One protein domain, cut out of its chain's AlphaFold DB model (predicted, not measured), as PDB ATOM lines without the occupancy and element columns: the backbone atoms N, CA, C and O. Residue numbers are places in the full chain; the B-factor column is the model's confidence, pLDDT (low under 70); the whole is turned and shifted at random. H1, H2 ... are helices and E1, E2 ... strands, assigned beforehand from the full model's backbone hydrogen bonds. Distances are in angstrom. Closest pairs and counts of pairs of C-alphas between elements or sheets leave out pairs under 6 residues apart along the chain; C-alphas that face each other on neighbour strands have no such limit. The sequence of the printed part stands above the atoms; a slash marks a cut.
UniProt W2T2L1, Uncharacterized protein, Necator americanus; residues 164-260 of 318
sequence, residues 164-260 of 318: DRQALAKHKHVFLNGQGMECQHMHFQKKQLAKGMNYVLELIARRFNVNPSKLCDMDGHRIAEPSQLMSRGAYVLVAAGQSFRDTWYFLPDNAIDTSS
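Overview. This is residues 164 to 260 of the 318 residues of an uncharacterized protein of Necator americanus (UniProt W2T2L1). A strongly twisted sheet of four strands, E2 E1 E4 E3, has one longer helix, H3, packed on one face, while two long stretches with no named element, residues 217 to 233 and 240 to 260, wind round the sheet mostly on the side away from H3. Two short helices lie at the outskirts, H1 where the printed part begins and H2 beside the first residues of H3. The printed part has 97 residues, with three named helices and four named strands in the order H1 E1 E2 H2 H3 E3 E4. The sheet is mixed, and the class is mixed, helices and strands, with 44 residues, under half of those printed, in named elements. The whole is compact, with a radius of gyration of the C-alphas of 12.2 A, and rounded, spanning 34 by 30 by 25 A.

Arrangement. The sheet has two inner strands, E1, residues 171 to 176, and E4, residues 234 to 239, which are parallel neighbours at 39 degrees; N 175 and O 235 are within hydrogen-bond range at 2.8 A. E2, residues 183 to 187, is an edge strand and forms an antiparallel hairpin with E1 at 143 degrees; N 174 and O 184 are 2.9 A apart, and N 186 and O 172 are 2.8 A apart. E3, residues 212 to 216, is the other edge strand and forms an antiparallel hairpin with E4 at 150 degrees; N 236 and O 216 are 2.9 A apart. From edge to edge the strands' lines turn by 91 degrees and the way across the sheet turns by 67 degrees. H3, residues 197 to 208, is on the sheet with 44 pairs of C-alphas within 10 A, and with the sheet it makes two layers, a helix on one face of a sheet. The closest C-alphas of H3 and E3 are those of Ala 205 and Pro 212, 5.4 A apart. Those of H3 and E2 are Met 186 and Ile 204, 7.7 A apart. E2, then two helices, then E3 make a split strand-helix-strand unit, two strands that run the same way with E1 and E4 between them in the sheet; its crossover is right-handed. The first of these helices, H2, residues 190 to 193, is not on the sheet; it and H3 touch only at the corner, H3 with residues 199 to 200 alone, and the closest C-alphas are those of Leu 193 and Val 200, 6.6 A apart. H1, residues 164 to 169, is only just on the sheet, with 5 pairs of C-alphas within 10 A; it only grazes it, with residues 167 to 169. H1 is apart from H2 and H3. Every O i to N i+4 pair is within hydrogen-bond range in H1, and 7 of 8 are in H3; H2 is too short for such a pair.

Along the chain. H1 begins at C-alpha 164, at (26.916, -38.242, -31.419). E1 is 16.2 A long from first to last C-alpha, E2 13.2 A and E3 11.5 A. H3 is 16.8 A long and begins at C-alpha 197, at (35.151, -22.792, -51.295). E4 is 16.5 A long and ends at C-alpha 239, at (32.623, -10.151, -43.487).

Size, cuts and confidence. The C-alphas of Asp 164 and Gly 241 are the two farthest apart, at 37.4 A. The printed part has no cut. The link from E3 to E4 is long, with 17 residues; the link from E1 to E2 is short, and the other four are tight. The mean pLDDT of the printed part is 91.9; residue 165 and residues 167 to 169 are under 70.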
ATOM      1  N   ASP A 164      26.742 -39.658 -31.728       72.44
ATOM      2  CA  ASP A 164      26.916 -38.242 -31.419       72.44
ATOM      3  C   ASP A 164      28.391 -37.829 -31.542       72.44
ATOM      4  O   ASP A 164      28.733 -36.864 -32.227       72.44
ATOM      5  N   ARG A 165      29.312 -38.663 -31.044       69.88
ATOM      6  CA  ARG A 165      30.759 -38.479 -31.241       69.88
ATOM      7  C   ARG A 165      31.156 -38.512 -32.724       69.88
ATOM      8  O   ARG A 165      31.992 -37.716 -33.152       69.88
ATOM      9  N   GLN A 166      30.557 -39.394 -33.529       71.19
ATOM     10  CA  GLN A 166      30.778 -39.429 -34.982       71.19
ATOM     11  C   GLN A 166      30.186 -38.223 -35.714       71.19
ATOM     12  O   GLN A 166      30.768 -37.772 -36.705       71.19
ATOM     13  N   ALA A 167      29.040 -37.715 -35.260       64.25
ATOM     14  CA  ALA A 167      28.450 -36.501 -35.794       64.25
ATOM     15  C   ALA A 167      29.400 -35.332 -35.526       64.25
ATOM     16  O   ALA A 167      29.893 -34.736 -36.488       64.25
ATOM     17  N   LEU A 168      29.768 -35.114 -34.253       63.09
ATOM     18  CA  LEU A 168      30.721 -34.099 -33.781       63.09
ATOM     19  C   LEU A 168      32.043 -34.130 -34.546       63.09
ATOM     20  O   LEU A 168      32.543 -33.076 -34.935       63.09
ATOM     21  N   ALA A 169      32.561 -35.318 -34.867       63.88
ATOM     22  CA  ALA A 169      33.786 -35.464 -35.649       63.88
ATOM     23  C   ALA A 169      33.731 -34.749 -37.011       63.88
ATOM     24  O   ALA A 169      34.761 -34.318 -37.508       63.88
ATOM     25  N   LYS A 170      32.556 -34.578 -37.624       79.44
ATOM     26  CA  LYS A 170      32.429 -33.958 -38.954       79.44
ATOM     27  C   LYS A 170      32.071 -32.475 -38.912       79.44
ATOM     28  O   LYS A 170      32.000 -31.866 -39.990       79.44
ATOM     29  N   HIS A 171      31.798 -31.909 -37.737       85.38
ATOM     30  CA  HIS A 171      31.442 -30.498 -37.604       85.38
ATOM     31  C   HIS A 171      32.667 -29.602 -37.743       85.38
ATOM     32  O   HIS A 171      33.798 -30.025 -37.545       85.38
ATOM     33  N   LYS A 172      32.424 -28.369 -38.169       93.25
ATOM     34  CA  LYS A 172      33.389 -27.278 -38.238       93.25
ATOM     35  C   LYS A 172      32.854 -26.191 -37.325       93.25
ATOM     36  O   LYS A 172      31.649 -25.932 -37.349       93.25
ATOM     37  N   HIS A 173      33.721 -25.592 -36.529       95.12
ATOM     38  CA  HIS A 173      33.359 -24.485 -35.658       95.12
ATOM     39  C   HIS A 173      33.671 -23.195 -36.398       95.12
ATOM     40  O   HIS A 173      34.794 -23.005 -36.852       95.12
ATOM     41  N   VAL A 174      32.674 -22.335 -36.571       96.31
ATOM     42  CA  VAL A 174      32.870 -21.050 -37.236       96.31
ATOM     43  C   VAL A 174      32.478 -19.932 -36.291       96.31
ATOM     44  O   VAL A 174      31.388 -19.951 -35.724       96.31
ATOM     45  N   PHE A 175      33.370 -18.966 -36.142       97.12
ATOM     46  CA  PHE A 175      33.163 -17.735 -35.396       97.12
ATOM     47  C   PHE A 175      32.935 -16.589 -36.372       97.12
ATOM     48  O   PHE A 175      33.500 -16.582 -37.469       97.12
ATOM     49  N   LEU A 176      32.144 -15.596 -35.977       97.12
ATOM     50  CA  LEU A 176      32.126 -14.329 -36.696       97.12
ATOM     51  C   LEU A 176      33.308 -13.476 -36.224       97.12
ATOM     52  O   LEU A 176      33.617 -13.429 -35.036       97.12
ATOM     53  N   ASN A 177      33.980 -12.801 -37.152       97.00
ATOM     54  CA  ASN A 177      35.136 -11.956 -36.865       97.00
ATOM     55  C   ASN A 177      34.868 -10.938 -35.736       97.00
ATOM     56  O   ASN A 177      33.970 -10.101 -35.834       97.00
ATOM     57  N   GLY A 178      35.661 -11.004 -34.663       94.19
ATOM     58  CA  GLY A 178      35.504 -10.187 -33.455       94.19
ATOM     59  C   GLY A 178      34.429 -10.658 -32.464       94.19
ATOM     60  O   GLY A 178      34.276 -10.034 -31.415       94.19
ATOM     61  N   GLN A 179      33.699 -11.738 -32.757       93.62
ATOM     62  CA  GLN A 179      32.751 -12.382 -31.841       93.62
ATOM     63  C   GLN A 179      33.353 -13.667 -31.276       93.62
ATOM     64  O   GLN A 179      33.060 -14.779 -31.705       93.62
ATOM     65  N   GLY A 180      34.214 -13.494 -30.280       89.06
ATOM     66  CA  GLY A 180      34.967 -14.586 -29.681       89.06
ATOM     67  C   GLY A 180      34.156 -15.592 -28.868       89.06
ATOM     68  O   GLY A 180      34.561 -16.738 -28.729       89.06
ATOM     69  N   MET A 181      33.021 -15.173 -28.312       89.12
ATOM     70  CA  MET A 181      32.228 -15.991 -27.385       89.12
ATOM     71  C   MET A 181      31.208 -16.896 -28.081       89.12
ATOM     72  O   MET A 181      30.721 -17.846 -27.473       89.12
ATOM     73  N   GLU A 182      30.860 -16.590 -29.329       89.94
ATOM     74  CA  GLU A 182      29.770 -17.242 -30.049       89.94
ATOM     75  C   GLU A 182      30.319 -17.974 -31.269       89.94
ATOM     76  O   GLU A 182      30.906 -17.378 -32.172       89.94
ATOM     77  N   CYS A 183      30.106 -19.289 -31.304       93.06
ATOM     78  CA  CYS A 183      30.466 -20.119 -32.443       93.06
ATOM     79  C   CYS A 183      29.240 -20.857 -32.970       93.06
ATOM     80  O   CYS A 183      28.359 -21.272 -32.212       93.06
ATOM     81  N   GLN A 184      29.205 -21.069 -34.280       94.06
ATOM     82  CA  GLN A 184      28.238 -21.949 -34.912       94.06
ATOM     83  C   GLN A 184      28.918 -23.237 -35.362       94.06
ATOM     84  O   GLN A 184      29.989 -23.223 -35.970       94.06
ATOM     85  N   HIS A 185      28.265 -24.367 -35.098       91.94
ATOM     86  CA  HIS A 185      28.690 -25.659 -35.615       91.94
ATOM     87  C   HIS A 185      28.067 -25.883 -36.995       91.94
ATOM     88  O   HIS A 185      26.851 -25.809 -37.188       91.94
ATOM     89  N   MET A 186      28.901 -26.192 -37.980       92.94
ATOM     90  CA  MET A 186      28.460 -26.418 -39.351       92.94
ATOM     91  C   MET A 186      28.923 -27.779 -39.842       92.94
ATOM     92  O   MET A 186      30.082 -28.159 -39.690       92.94
ATOM     93  N   HIS A 187      28.004 -28.525 -40.444       92.31
ATOM     94  CA  HIS A 187      28.311 -29.770 -41.127       92.31
ATOM     95  C   HIS A 187      28.118 -29.575 -42.629       92.31
ATOM     96  O   HIS A 187      27.044 -29.171 -43.072       92.31
ATOM     97  N   PHE A 188      29.158 -29.881 -43.407       91.81
ATOM     98  CA  PHE A 188      29.116 -29.824 -44.865       91.81
ATOM     99  C   PHE A 188      29.105 -31.231 -45.443       91.81
ATOM    100  O   PHE A 188      29.965 -32.056 -45.126       91.81
ATOM    101  N   GLN A 189      28.155 -31.483 -46.337       91.50
ATOM    102  CA  GLN A 189      28.112 -32.725 -47.099       91.50
ATOM    103  C   GLN A 189      29.220 -32.737 -48.159       91.50
ATOM    104  O   GLN A 189      29.572 -31.697 -48.715       91.50
ATOM    105  N   LYS A 190      29.699 -33.927 -48.543       90.12
ATOM    106  CA  LYS A 190      30.723 -34.083 -49.597       90.12
ATOM    107  C   LYS A 190      30.329 -33.385 -50.910       90.12
ATOM    108  O   LYS A 190      31.163 -32.742 -51.537       90.12
ATOM    109  N   LYS A 191      29.042 -33.436 -51.278       92.69
ATOM    110  CA  LYS A 191      28.491 -32.745 -52.461       92.69
ATOM    111  C   LYS A 191      28.575 -31.217 -52.363       92.69
ATOM    112  O   LYS A 191      28.695 -30.558 -53.386       92.69
ATOM    113  N   GLN A 192      28.486 -30.651 -51.157       93.25
ATOM    114  CA  GLN A 192      28.606 -29.207 -50.933       93.25
ATOM    115  C   GLN A 192      30.071 -28.770 -51.013       93.25
ATOM    116  O   GLN A 192      30.365 -27.781 -51.671       93.25
ATOM    117  N   LEU A 193      30.987 -29.545 -50.422       92.44
ATOM    118  CA  LEU A 193      32.428 -29.285 -50.505       92.44
ATOM    119  C   LEU A 193      32.943 -29.366 -51.952       92.44
ATOM    120  O   LEU A 193      33.750 -28.541 -52.364       92.44
ATOM    121  N   ALA A 194      32.419 -30.302 -52.751       92.75
ATOM    122  CA  ALA A 194      32.774 -30.453 -54.165       92.75
ATOM    123  C   ALA A 194      32.389 -29.246 -55.044       92.75
ATOM    124  O   ALA A 194      32.949 -29.086 -56.123       92.75
ATOM    125  N   LYS A 195      31.464 -28.382 -54.597       95.81
ATOM    126  CA  LYS A 195      31.118 -27.130 -55.298       95.81
ATOM    127  C   LYS A 195      32.167 -26.026 -55.111       95.81
ATOM    128  O   LYS A 195      32.060 -24.982 -55.747       95.81
ATOM    129  N   GLY A 196      33.162 -26.244 -54.250       94.62
ATOM    130  CA  GLY A 196      34.261 -25.314 -54.013       94.62
ATOM    131  C   GLY A 196      34.041 -24.370 -52.831       94.62
ATOM    132  O   GLY A 196      32.976 -24.323 -52.210       94.62
ATOM    133  N   MET A 197      35.089 -23.603 -52.514       95.44
ATOM    134  CA  MET A 197      35.151 -22.792 -51.295       95.44
ATOM    135  C   MET A 197      34.139 -21.644 -51.283       95.44
ATOM    136  O   MET A 197      33.561 -21.354 -50.241       95.44
ATOM    137  N   ASN A 198      33.856 -21.039 -52.439       96.31
ATOM    138  CA  ASN A 198      32.878 -19.951 -52.547       96.31
ATOM    139  C   ASN A 198      31.478 -20.395 -52.103       96.31
ATOM    140  O   ASN A 198      30.806 -19.676 -51.370       96.31
ATOM    141  N   TYR A 199      31.067 -21.609 -52.483       96.44
ATOM    142  CA  TYR A 199      29.779 -22.163 -52.072       96.44
ATOM    143  C   TYR A 199      29.734 -22.447 -50.565       96.44
ATOM    144  O   TYR A 199      28.740 -22.159 -49.903       96.44
ATOM    145  N   VAL A 200      30.823 -22.983 -50.003       95.75
ATOM    146  CA  VAL A 200      30.951 -23.201 -48.553       95.75
ATOM    147  C   VAL A 200      30.860 -21.874 -47.800       95.75
ATOM    148  O   VAL A 200      30.091 -21.760 -46.849       95.75
ATOM    149  N   LEU A 201      31.599 -20.864 -48.255       96.56
ATOM    150  CA  LEU A 201      31.622 -19.534 -47.662       96.56
ATOM    151  C   LEU A 201      30.229 -18.888 -47.664       96.56
ATOM    152  O   LEU A 201      29.810 -18.329 -46.654       96.56
ATOM    153  N   GLU A 202      29.485 -19.024 -48.760       96.12
ATOM    154  CA  GLU A 202      28.112 -18.530 -48.861       96.12
ATOM    155  C   GLU A 202      27.163 -19.241 -47.879       96.12
ATOM    156  O   GLU A 202      26.360 -18.588 -47.213       96.12
ATOM    157  N   LEU A 203      27.274 -20.568 -47.735       96.12
ATOM    158  CA  LEU A 203      26.473 -21.326 -46.763       96.12
ATOM    159  C   LEU A 203      26.712 -20.857 -45.326       96.12
ATOM    160  O   LEU A 203      25.759 -20.765 -44.552       96.12
ATOM    161  N   ILE A 204      27.967 -20.576 -44.975       96.50
ATOM    162  CA  ILE A 204      28.329 -20.037 -43.661       96.50
ATOM    163  C   ILE A 204      27.721 -18.643 -43.496       96.50
ATOM    164  O   ILE A 204      27.008 -18.385 -42.529       96.50
ATOM    165  N   ALA A 205      27.959 -17.753 -44.456       95.94
ATOM    166  CA  ALA A 205      27.550 -16.358 -44.366       95.94
ATOM    167  C   ALA A 205      26.029 -16.180 -44.264       95.94
ATOM    168  O   ALA A 205      25.563 -15.351 -43.485       95.94
ATOM    169  N   ARG A 206      25.247 -17.030 -44.946       96.12
ATOM    170  CA  ARG A 206      23.783 -17.076 -44.800       96.12
ATOM    171  C   ARG A 206      23.331 -17.387 -43.374       96.12
ATOM    172  O   ARG A 206      22.305 -16.868 -42.954       96.12
ATOM    173  N   ARG A 207      24.073 -18.204 -42.618       94.88
ATOM    174  CA  ARG A 207      23.728 -18.490 -41.215       94.88
ATOM    175  C   ARG A 207      24.015 -17.330 -40.271       94.88
ATOM    176  O   ARG A 207      23.300 -17.164 -39.290       94.88
ATOM    177  N   PHE A 208      25.055 -16.554 -40.555       95.38
ATOM    178  CA  PHE A 208      25.391 -15.352 -39.788       95.38
ATOM    179  C   PHE A 208      24.667 -14.099 -40.297       95.38
ATOM    180  O   PHE A 208      24.758 -13.054 -39.665       95.38
ATOM    181  N   ASN A 209      23.942 -14.201 -41.416       96.06
ATOM    182  CA  ASN A 209      23.281 -13.087 -42.092       96.06
ATOM    183  C   ASN A 209      24.240 -11.918 -42.402       96.06
ATOM    184  O   ASN A 209      23.921 -10.750 -42.191       96.06
ATOM    185  N   VAL A 210      25.444 -12.248 -42.883       96.12
ATOM    186  CA  VAL A 210      26.482 -11.276 -43.265       96.12
ATOM    187  C   VAL A 210      26.902 -11.464 -44.716       96.12
ATOM    188  O   VAL A 210      26.729 -12.536 -45.294       96.12
ATOM    189  N   ASN A 211      27.520 -10.439 -45.299       96.19
ATOM    190  CA  ASN A 211      28.135 -10.560 -46.617       96.19
ATOM    191  C   ASN A 211      29.499 -11.261 -46.495       96.19
ATOM    192  O   ASN A 211      30.371 -10.749 -45.784       96.19
ATOM    193  N   PRO A 212      29.717 -12.402 -47.172       94.38
ATOM    194  CA  PRO A 212      30.979 -13.126 -47.077       94.38
ATOM    195  C   PRO A 212      32.134 -12.345 -47.710       94.38
ATOM    196  O   PRO A 212      31.999 -11.838 -48.820       94.38
ATOM    197  N   SER A 213      33.297 -12.316 -47.052       95.81
ATOM    198  CA  SER A 213      34.565 -11.931 -47.693       95.81
ATOM    199  C   SER A 213      35.500 -13.121 -47.813       95.81
ATOM    200  O   SER A 213      35.860 -13.539 -48.913       95.81
ATOM    201  N   LYS A 214      35.887 -13.684 -46.670       96.69
ATOM    202  CA  LYS A 214      36.835 -14.790 -46.594       96.69
ATOM    203  C   LYS A 214      36.616 -15.586 -45.319       96.69
ATOM    204  O   LYS A 214      36.137 -15.056 -44.319       96.69
ATOM    205  N   LEU A 215      36.992 -16.855 -45.378       97.44
ATOM    206  CA  LEU A 215      37.137 -17.697 -44.203       97.44
ATOM    207  C   LEU A 215      38.624 -17.778 -43.873       97.44
ATOM    208  O   LEU A 215      39.440 -17.982 -44.777       97.44
ATOM    209  N   CYS A 216      38.952 -17.611 -42.604       96.81
ATOM    210  CA  CYS A 216      40.310 -17.699 -42.102       96.81
ATOM    211  C   CYS A 216      40.453 -18.840 -41.093       96.81
ATOM    212  O   CYS A 216      39.465 -19.258 -40.480       96.81
ATOM    213  N   ASP A 217      41.678 -19.328 -40.931       95.81
ATOM    214  CA  ASP A 217      42.077 -20.067 -39.735       95.81
ATOM    215  C   ASP A 217      42.054 -19.144 -38.498       95.81
ATOM    216  O   ASP A 217      41.680 -17.966 -38.566       95.81
ATOM    217  N   MET A 218      42.429 -19.699 -37.353       94.81
ATOM    218  CA  MET A 218      42.463 -18.971 -36.084       94.81
ATOM    219  C   MET A 218      43.591 -17.923 -36.009       94.81
ATOM    220  O   MET A 218      43.508 -17.024 -35.177       94.81
ATOM    221  N   ASP A 219      44.583 -17.989 -36.901       92.44
ATOM    222  CA  ASP A 219      45.676 -17.013 -37.015       92.44
ATOM    223  C   ASP A 219      45.370 -15.890 -38.031       92.44
ATOM    224  O   ASP A 219      46.097 -14.900 -38.121       92.44
ATOM    225  N   GLY A 220      44.288 -16.016 -38.804       94.31
ATOM    226  CA  GLY A 220      43.874 -15.050 -39.819       94.31
ATOM    227  C   GLY A 220      44.313 -15.378 -41.251       94.31
ATOM    228  O   GLY A 220      43.971 -14.621 -42.174       94.31
ATOM    229  N   HIS A 221      44.997 -16.499 -41.492       95.44
ATOM    230  CA  HIS A 221      45.331 -16.963 -42.838       95.44
ATOM    231  C   HIS A 221      44.083 -17.432 -43.570       95.44
ATOM    232  O   HIS A 221      43.230 -18.143 -43.042       95.44
ATOM    233  N   ARG A 222      43.970 -17.028 -44.834       96.31
ATOM    234  CA  ARG A 222      42.810 -17.355 -45.657       96.31
ATOM    235  C   ARG A 222      42.808 -18.839 -46.022       96.31
ATOM    236  O   ARG A 222      43.744 -19.323 -46.651       96.31
ATOM    237  N   ILE A 223      41.678 -19.489 -45.775       96.44
ATOM    238  CA  ILE A 223      41.379 -20.817 -46.303       96.44
ATOM    239  C   ILE A 223      40.943 -20.676 -47.763       96.44
ATOM    240  O   ILE A 223      39.920 -20.056 -48.069       96.44
ATOM    241  N   ALA A 224      41.752 -21.213 -48.675       95.69
ATOM    242  CA  ALA A 224      41.521 -21.099 -50.114       95.69
ATOM    243  C   ALA A 224      40.665 -22.250 -50.652       95.69
ATOM    244  O   ALA A 224      39.825 -22.043 -51.531       95.69
ATOM    245  N   GLU A 225      40.851 -23.450 -50.102       95.56
ATOM    246  CA  GLU A 225      40.237 -24.672 -50.609       95.56
ATOM    247  C   GLU A 225      39.429 -25.411 -49.537       95.56
ATOM    248  O   GLU A 225      39.830 -25.446 -48.373       95.56
ATOM    249  N   PRO A 226      38.334 -26.104 -49.908       94.31
ATOM    250  CA  PRO A 226      37.574 -26.921 -48.961       94.31
ATOM    251  C   PRO A 226      38.363 -28.115 -48.403       94.31
ATOM    252  O   PRO A 226      37.993 -28.645 -47.360       94.31
ATOM    253  N   SER A 227      39.421 -28.551 -49.096       92.88
ATOM    254  CA  SER A 227      40.345 -29.619 -48.679       92.88
ATOM    255  C   SER A 227      41.100 -29.272 -47.390       92.88
ATOM    256  O   SER A 227      41.410 -30.162 -46.606       92.88
ATOM    257  N   GLN A 228      41.328 -27.980 -47.143       93.56
ATOM    258  CA  GLN A 228      41.988 -27.450 -45.948       93.56
ATOM    259  C   GLN A 228      41.060 -27.440 -44.719       93.56
ATOM    260  O   GLN A 228      41.504 -27.195 -43.598       93.56
ATOM    261  N   LEU A 229      39.758 -27.702 -44.903       93.44
ATOM    262  CA  LEU A 229      38.807 -27.760 -43.800       93.44
ATOM    263  C   LEU A 229      38.951 -29.075 -43.035       93.44
ATOM    264  O   LEU A 229      38.502 -30.141 -43.463       93.44
ATOM    265  N   MET A 230      39.519 -28.969 -41.847       91.69
ATOM    266  CA  MET A 230      39.688 -30.050 -40.905       91.69
ATOM    267  C   MET A 230      38.368 -30.409 -40.228       91.69
ATOM    268  O   MET A 230      37.489 -29.586 -39.953       91.69
ATOM    269  N   SER A 231      38.250 -31.691 -39.921       91.00
ATOM    270  CA  SER A 231      37.222 -32.221 -39.035       91.00
ATOM    271  C   SER A 231      37.401 -31.637 -37.635       91.00
ATOM    272  O   SER A 231      38.484 -31.748 -37.071       91.00
ATOM    273  N   ARG A 232      36.352 -31.015 -37.085       92.56
ATOM    274  CA  ARG A 232      36.360 -30.234 -35.833       92.56
ATOM    275  C   ARG A 232      37.216 -28.967 -35.864       92.56
ATOM    276  O   ARG A 232      37.362 -28.336 -34.827       92.56
ATOM    277  N   GLY A 233      37.745 -28.565 -37.020       95.31
ATOM    278  CA  GLY A 233      38.525 -27.333 -37.135       95.31
ATOM    279  C   GLY A 233      37.703 -26.097 -36.770       95.31
ATOM    280  O   GLY A 233      36.508 -26.025 -37.084       95.31
ATOM    281  N   ALA A 234      38.349 -25.147 -36.103       95.75
ATOM    282  CA  ALA A 234      37.824 -23.821 -35.825       95.75
ATOM    283  C   ALA A 234      38.271 -22.802 -36.874       95.75
ATOM    284  O   ALA A 234      39.419 -22.817 -37.310       95.75
ATOM    285  N   TYR A 235      37.357 -21.930 -37.286       97.00
ATOM    286  CA  TYR A 235      37.563 -20.967 -38.362       97.00
ATOM    287  C   TYR A 235      36.877 -19.645 -38.046       97.00
ATOM    288  O   TYR A 235      35.863 -19.612 -37.349       97.00
ATOM    289  N   VAL A 236      37.370 -18.561 -38.635       97.31
ATOM    290  CA  VAL A 236      36.799 -17.222 -38.473       97.31
ATOM    291  C   VAL A 236      36.249 -16.730 -39.808       97.31
ATOM    292  O   VAL A 236      36.973 -16.612 -40.799       97.31
ATOM    293  N   LEU A 237      34.951 -16.432 -39.850       97.75
ATOM    294  CA  LEU A 237      34.316 -15.768 -40.981       97.75
ATOM    295  C   LEU A 237      34.567 -14.263 -40.891       97.75
ATOM    296  O   LEU A 237      34.076 -13.596 -39.982       97.75
ATOM    297  N   VAL A 238      35.260 -13.721 -41.889       97.56
ATOM    298  CA  VAL A 238      35.447 -12.279 -42.056       97.56
ATOM    299  C   VAL A 238      34.421 -11.763 -43.062       97.56
ATOM    300  O   VAL A 238      34.341 -12.249 -44.197       97.56
ATOM    301  N   ALA A 239      33.621 -10.787 -42.637       96.69
ATOM    302  CA  ALA A 239      32.623 -10.151 -43.487       96.69
ATOM    303  C   ALA A 239      33.261  -9.157 -44.475       96.69
ATOM    304  O   ALA A 239      34.373  -8.665 -44.268       96.69
ATOM    305  N   ALA A 240      32.553  -8.855 -45.564       96.50
ATOM    306  CA  ALA A 240      32.979  -7.865 -46.554       96.50
ATOM    307  C   ALA A 240      33.289  -6.504 -45.907       96.50
ATOM    308  O   ALA A 240      32.528  -6.013 -45.078       96.50
ATOM    309  N   GLY A 241      34.424  -5.910 -46.288       95.25
ATOM    310  CA  GLY A 241      34.889  -4.623 -45.758       95.25
ATOM    311  C   GLY A 241      35.567  -4.689 -44.386       95.25
ATOM    312  O   GLY A 241      35.988  -3.653 -43.882       95.25
ATOM    313  N   GLN A 242      35.706  -5.875 -43.782       96.25
ATOM    314  CA  GLN A 242      36.400  -6.045 -42.506       96.25
ATOM    315  C   GLN A 242      37.793  -6.656 -42.684       96.25
ATOM    316  O   GLN A 242      38.016  -7.526 -43.529       96.25
ATOM    317  N   SER A 243      38.731  -6.232 -41.840       96.06
ATOM    318  CA  SER A 243      39.988  -6.941 -41.607       96.06
ATOM    319  C   SER A 243      39.802  -8.002 -40.523       96.06
ATOM    320  O   SER A 243      38.906  -7.906 -39.681       96.06
ATOM    321  N   PHE A 244      40.646  -9.033 -40.551       96.44
ATOM    322  CA  PHE A 244      40.682 -10.025 -39.481       96.44
ATOM    323  C   PHE A 244      41.031  -9.342 -38.154       96.44
ATOM    324  O   PHE A 244      41.935  -8.505 -38.104       96.44
ATOM    325  N   ARG A 245      40.301  -9.688 -37.095       95.38
ATOM    326  CA  ARG A 245      40.542  -9.200 -35.741       95.38
ATOM    327  C   ARG A 245      41.199 -10.308 -34.938       95.38
ATOM    328  O   ARG A 245      40.552 -11.315 -34.639       95.38
ATOM    329  N   ASP A 246      42.453 -10.065 -34.571       90.88
ATOM    330  CA  ASP A 246      43.183 -10.878 -33.604       90.88
ATOM    331  C   ASP A 246      42.580 -10.617 -32.218       90.88
ATOM    332  O   ASP A 246      42.869  -9.635 -31.533       90.88
ATOM    333  N   THR A 247      41.580 -11.425 -31.894       89.62
ATOM    334  CA  THR A 247      40.823 -11.381 -30.646       89.62
ATOM    335  C   THR A 247      40.662 -12.802 -30.159       89.62
ATOM    336  O   THR A 247      40.847 -13.757 -30.907       89.62
ATOM    337  N   TRP A 248      40.317 -12.957 -28.892       86.69
ATOM    338  CA  TRP A 248      40.196 -14.288 -28.328       86.69
ATOM    339  C   TRP A 248      38.910 -14.947 -28.793       86.69
ATOM    340  O   TRP A 248      37.825 -14.454 -28.497       86.69
ATOM    341  N   TYR A 249      39.043 -16.083 -29.464       91.56
ATOM    342  CA  TYR A 249      37.931 -16.931 -29.868       91.56
ATOM    343  C   TYR A 249      37.877 -18.154 -28.949       91.56
ATOM    344  O   TYR A 249      38.805 -18.960 -28.893       91.56
ATOM    345  N   PHE A 250      36.791 -18.279 -28.192       90.06
ATOM    346  CA  PHE A 250      36.586 -19.326 -27.200       90.06
ATOM    347  C   PHE A 250      36.210 -20.638 -27.883       90.06
ATOM    348  O   PHE A 250      35.050 -20.900 -28.206       90.06
ATOM    349  N   LEU A 251      37.225 -21.470 -28.089       91.06
ATOM    350  CA  LEU A 251      37.107 -22.805 -28.661       91.06
ATOM    351  C   LEU A 251      36.302 -23.739 -27.739       91.06
ATOM    352  O   LEU A 251      36.670 -23.913 -26.573       91.06
ATOM    353  N   PRO A 252      35.239 -24.388 -28.247       88.75
ATOM    354  CA  PRO A 252      34.587 -25.490 -27.548       88.75
ATOM    355  C   PRO A 252      35.547 -26.657 -27.292       88.75
ATOM    356  O   PRO A 252      36.493 -26.866 -28.044       88.75
ATOM    357  N   ASP A 253      35.246 -27.484 -26.293       82.19
ATOM    358  CA  ASP A 253      36.102 -28.595 -25.832       82.19
ATOM    359  C   ASP A 253      36.537 -29.568 -26.935       82.19
ATOM    360  O   ASP A 253      37.629 -30.123 -26.883       82.19
ATOM    361  N   ASN A 254      35.694 -29.765 -27.948       85.25
ATOM    362  CA  ASN A 254      35.960 -30.695 -29.041       85.25
ATOM    363  C   ASN A 254      36.568 -30.033 -30.284       85.25
ATOM    364  O   ASN A 254      36.875 -30.751 -31.238       85.25
ATOM    365  N   ALA A 255      36.701 -28.706 -30.298       90.75
ATOM    366  CA  ALA A 255      37.211 -27.968 -31.441       90.75
ATOM    367  C   ALA A 255      38.736 -28.102 -31.542       90.75
ATOM    368  O   ALA A 255      39.452 -28.033 -30.546       90.75
ATOM    369  N   ILE A 256      39.223 -28.288 -32.764       91.50
ATOM    370  CA  ILE A 256      40.643 -28.250 -33.094       91.50
ATOM    371  C   ILE A 256      40.994 -26.807 -33.419       91.50
ATOM    372  O   ILE A 256      40.419 -26.210 -34.335       91.50
ATOM    373  N   ASP A 257      41.949 -26.273 -32.673       92.06
ATOM    374  CA  ASP A 257      42.590 -25.016 -33.009       92.06
ATOM    375  C   ASP A 257      43.364 -25.183 -34.327       92.06
ATOM    376  O   ASP A 257      44.224 -26.054 -34.440       92.06
ATOM    377  N   THR A 258      43.003 -24.405 -35.349       92.44
ATOM    378  CA  THR A 258      43.609 -24.482 -36.692       92.44
ATOM    379  C   THR A 258      44.820 -23.573 -36.848       92.44
ATOM    380  O   THR A 258      45.331 -23.425 -37.954       92.44
ATOM    381  N   SER A 259      45.267 -22.969 -35.750       88.25
ATOM    382  CA  SER A 259      46.476 -22.157 -35.723       88.25
ATOM    383  C   SER A 259      47.702 -22.985 -36.096       88.25
ATOM    384  O   SER A 259      47.825 -24.162 -35.756       88.25
ATOM    385  N   SER A 260      48.621 -22.344 -36.794       84.69
ATOM    386  CA  SER A 260      49.919 -22.885 -37.184       84.69
ATOM    387  C   SER A 260      50.977 -22.714 -36.090       84.69
ATOM    388  O   SER A 260      51.900 -23.524 -35.994       84.69
TER     389      SER A 260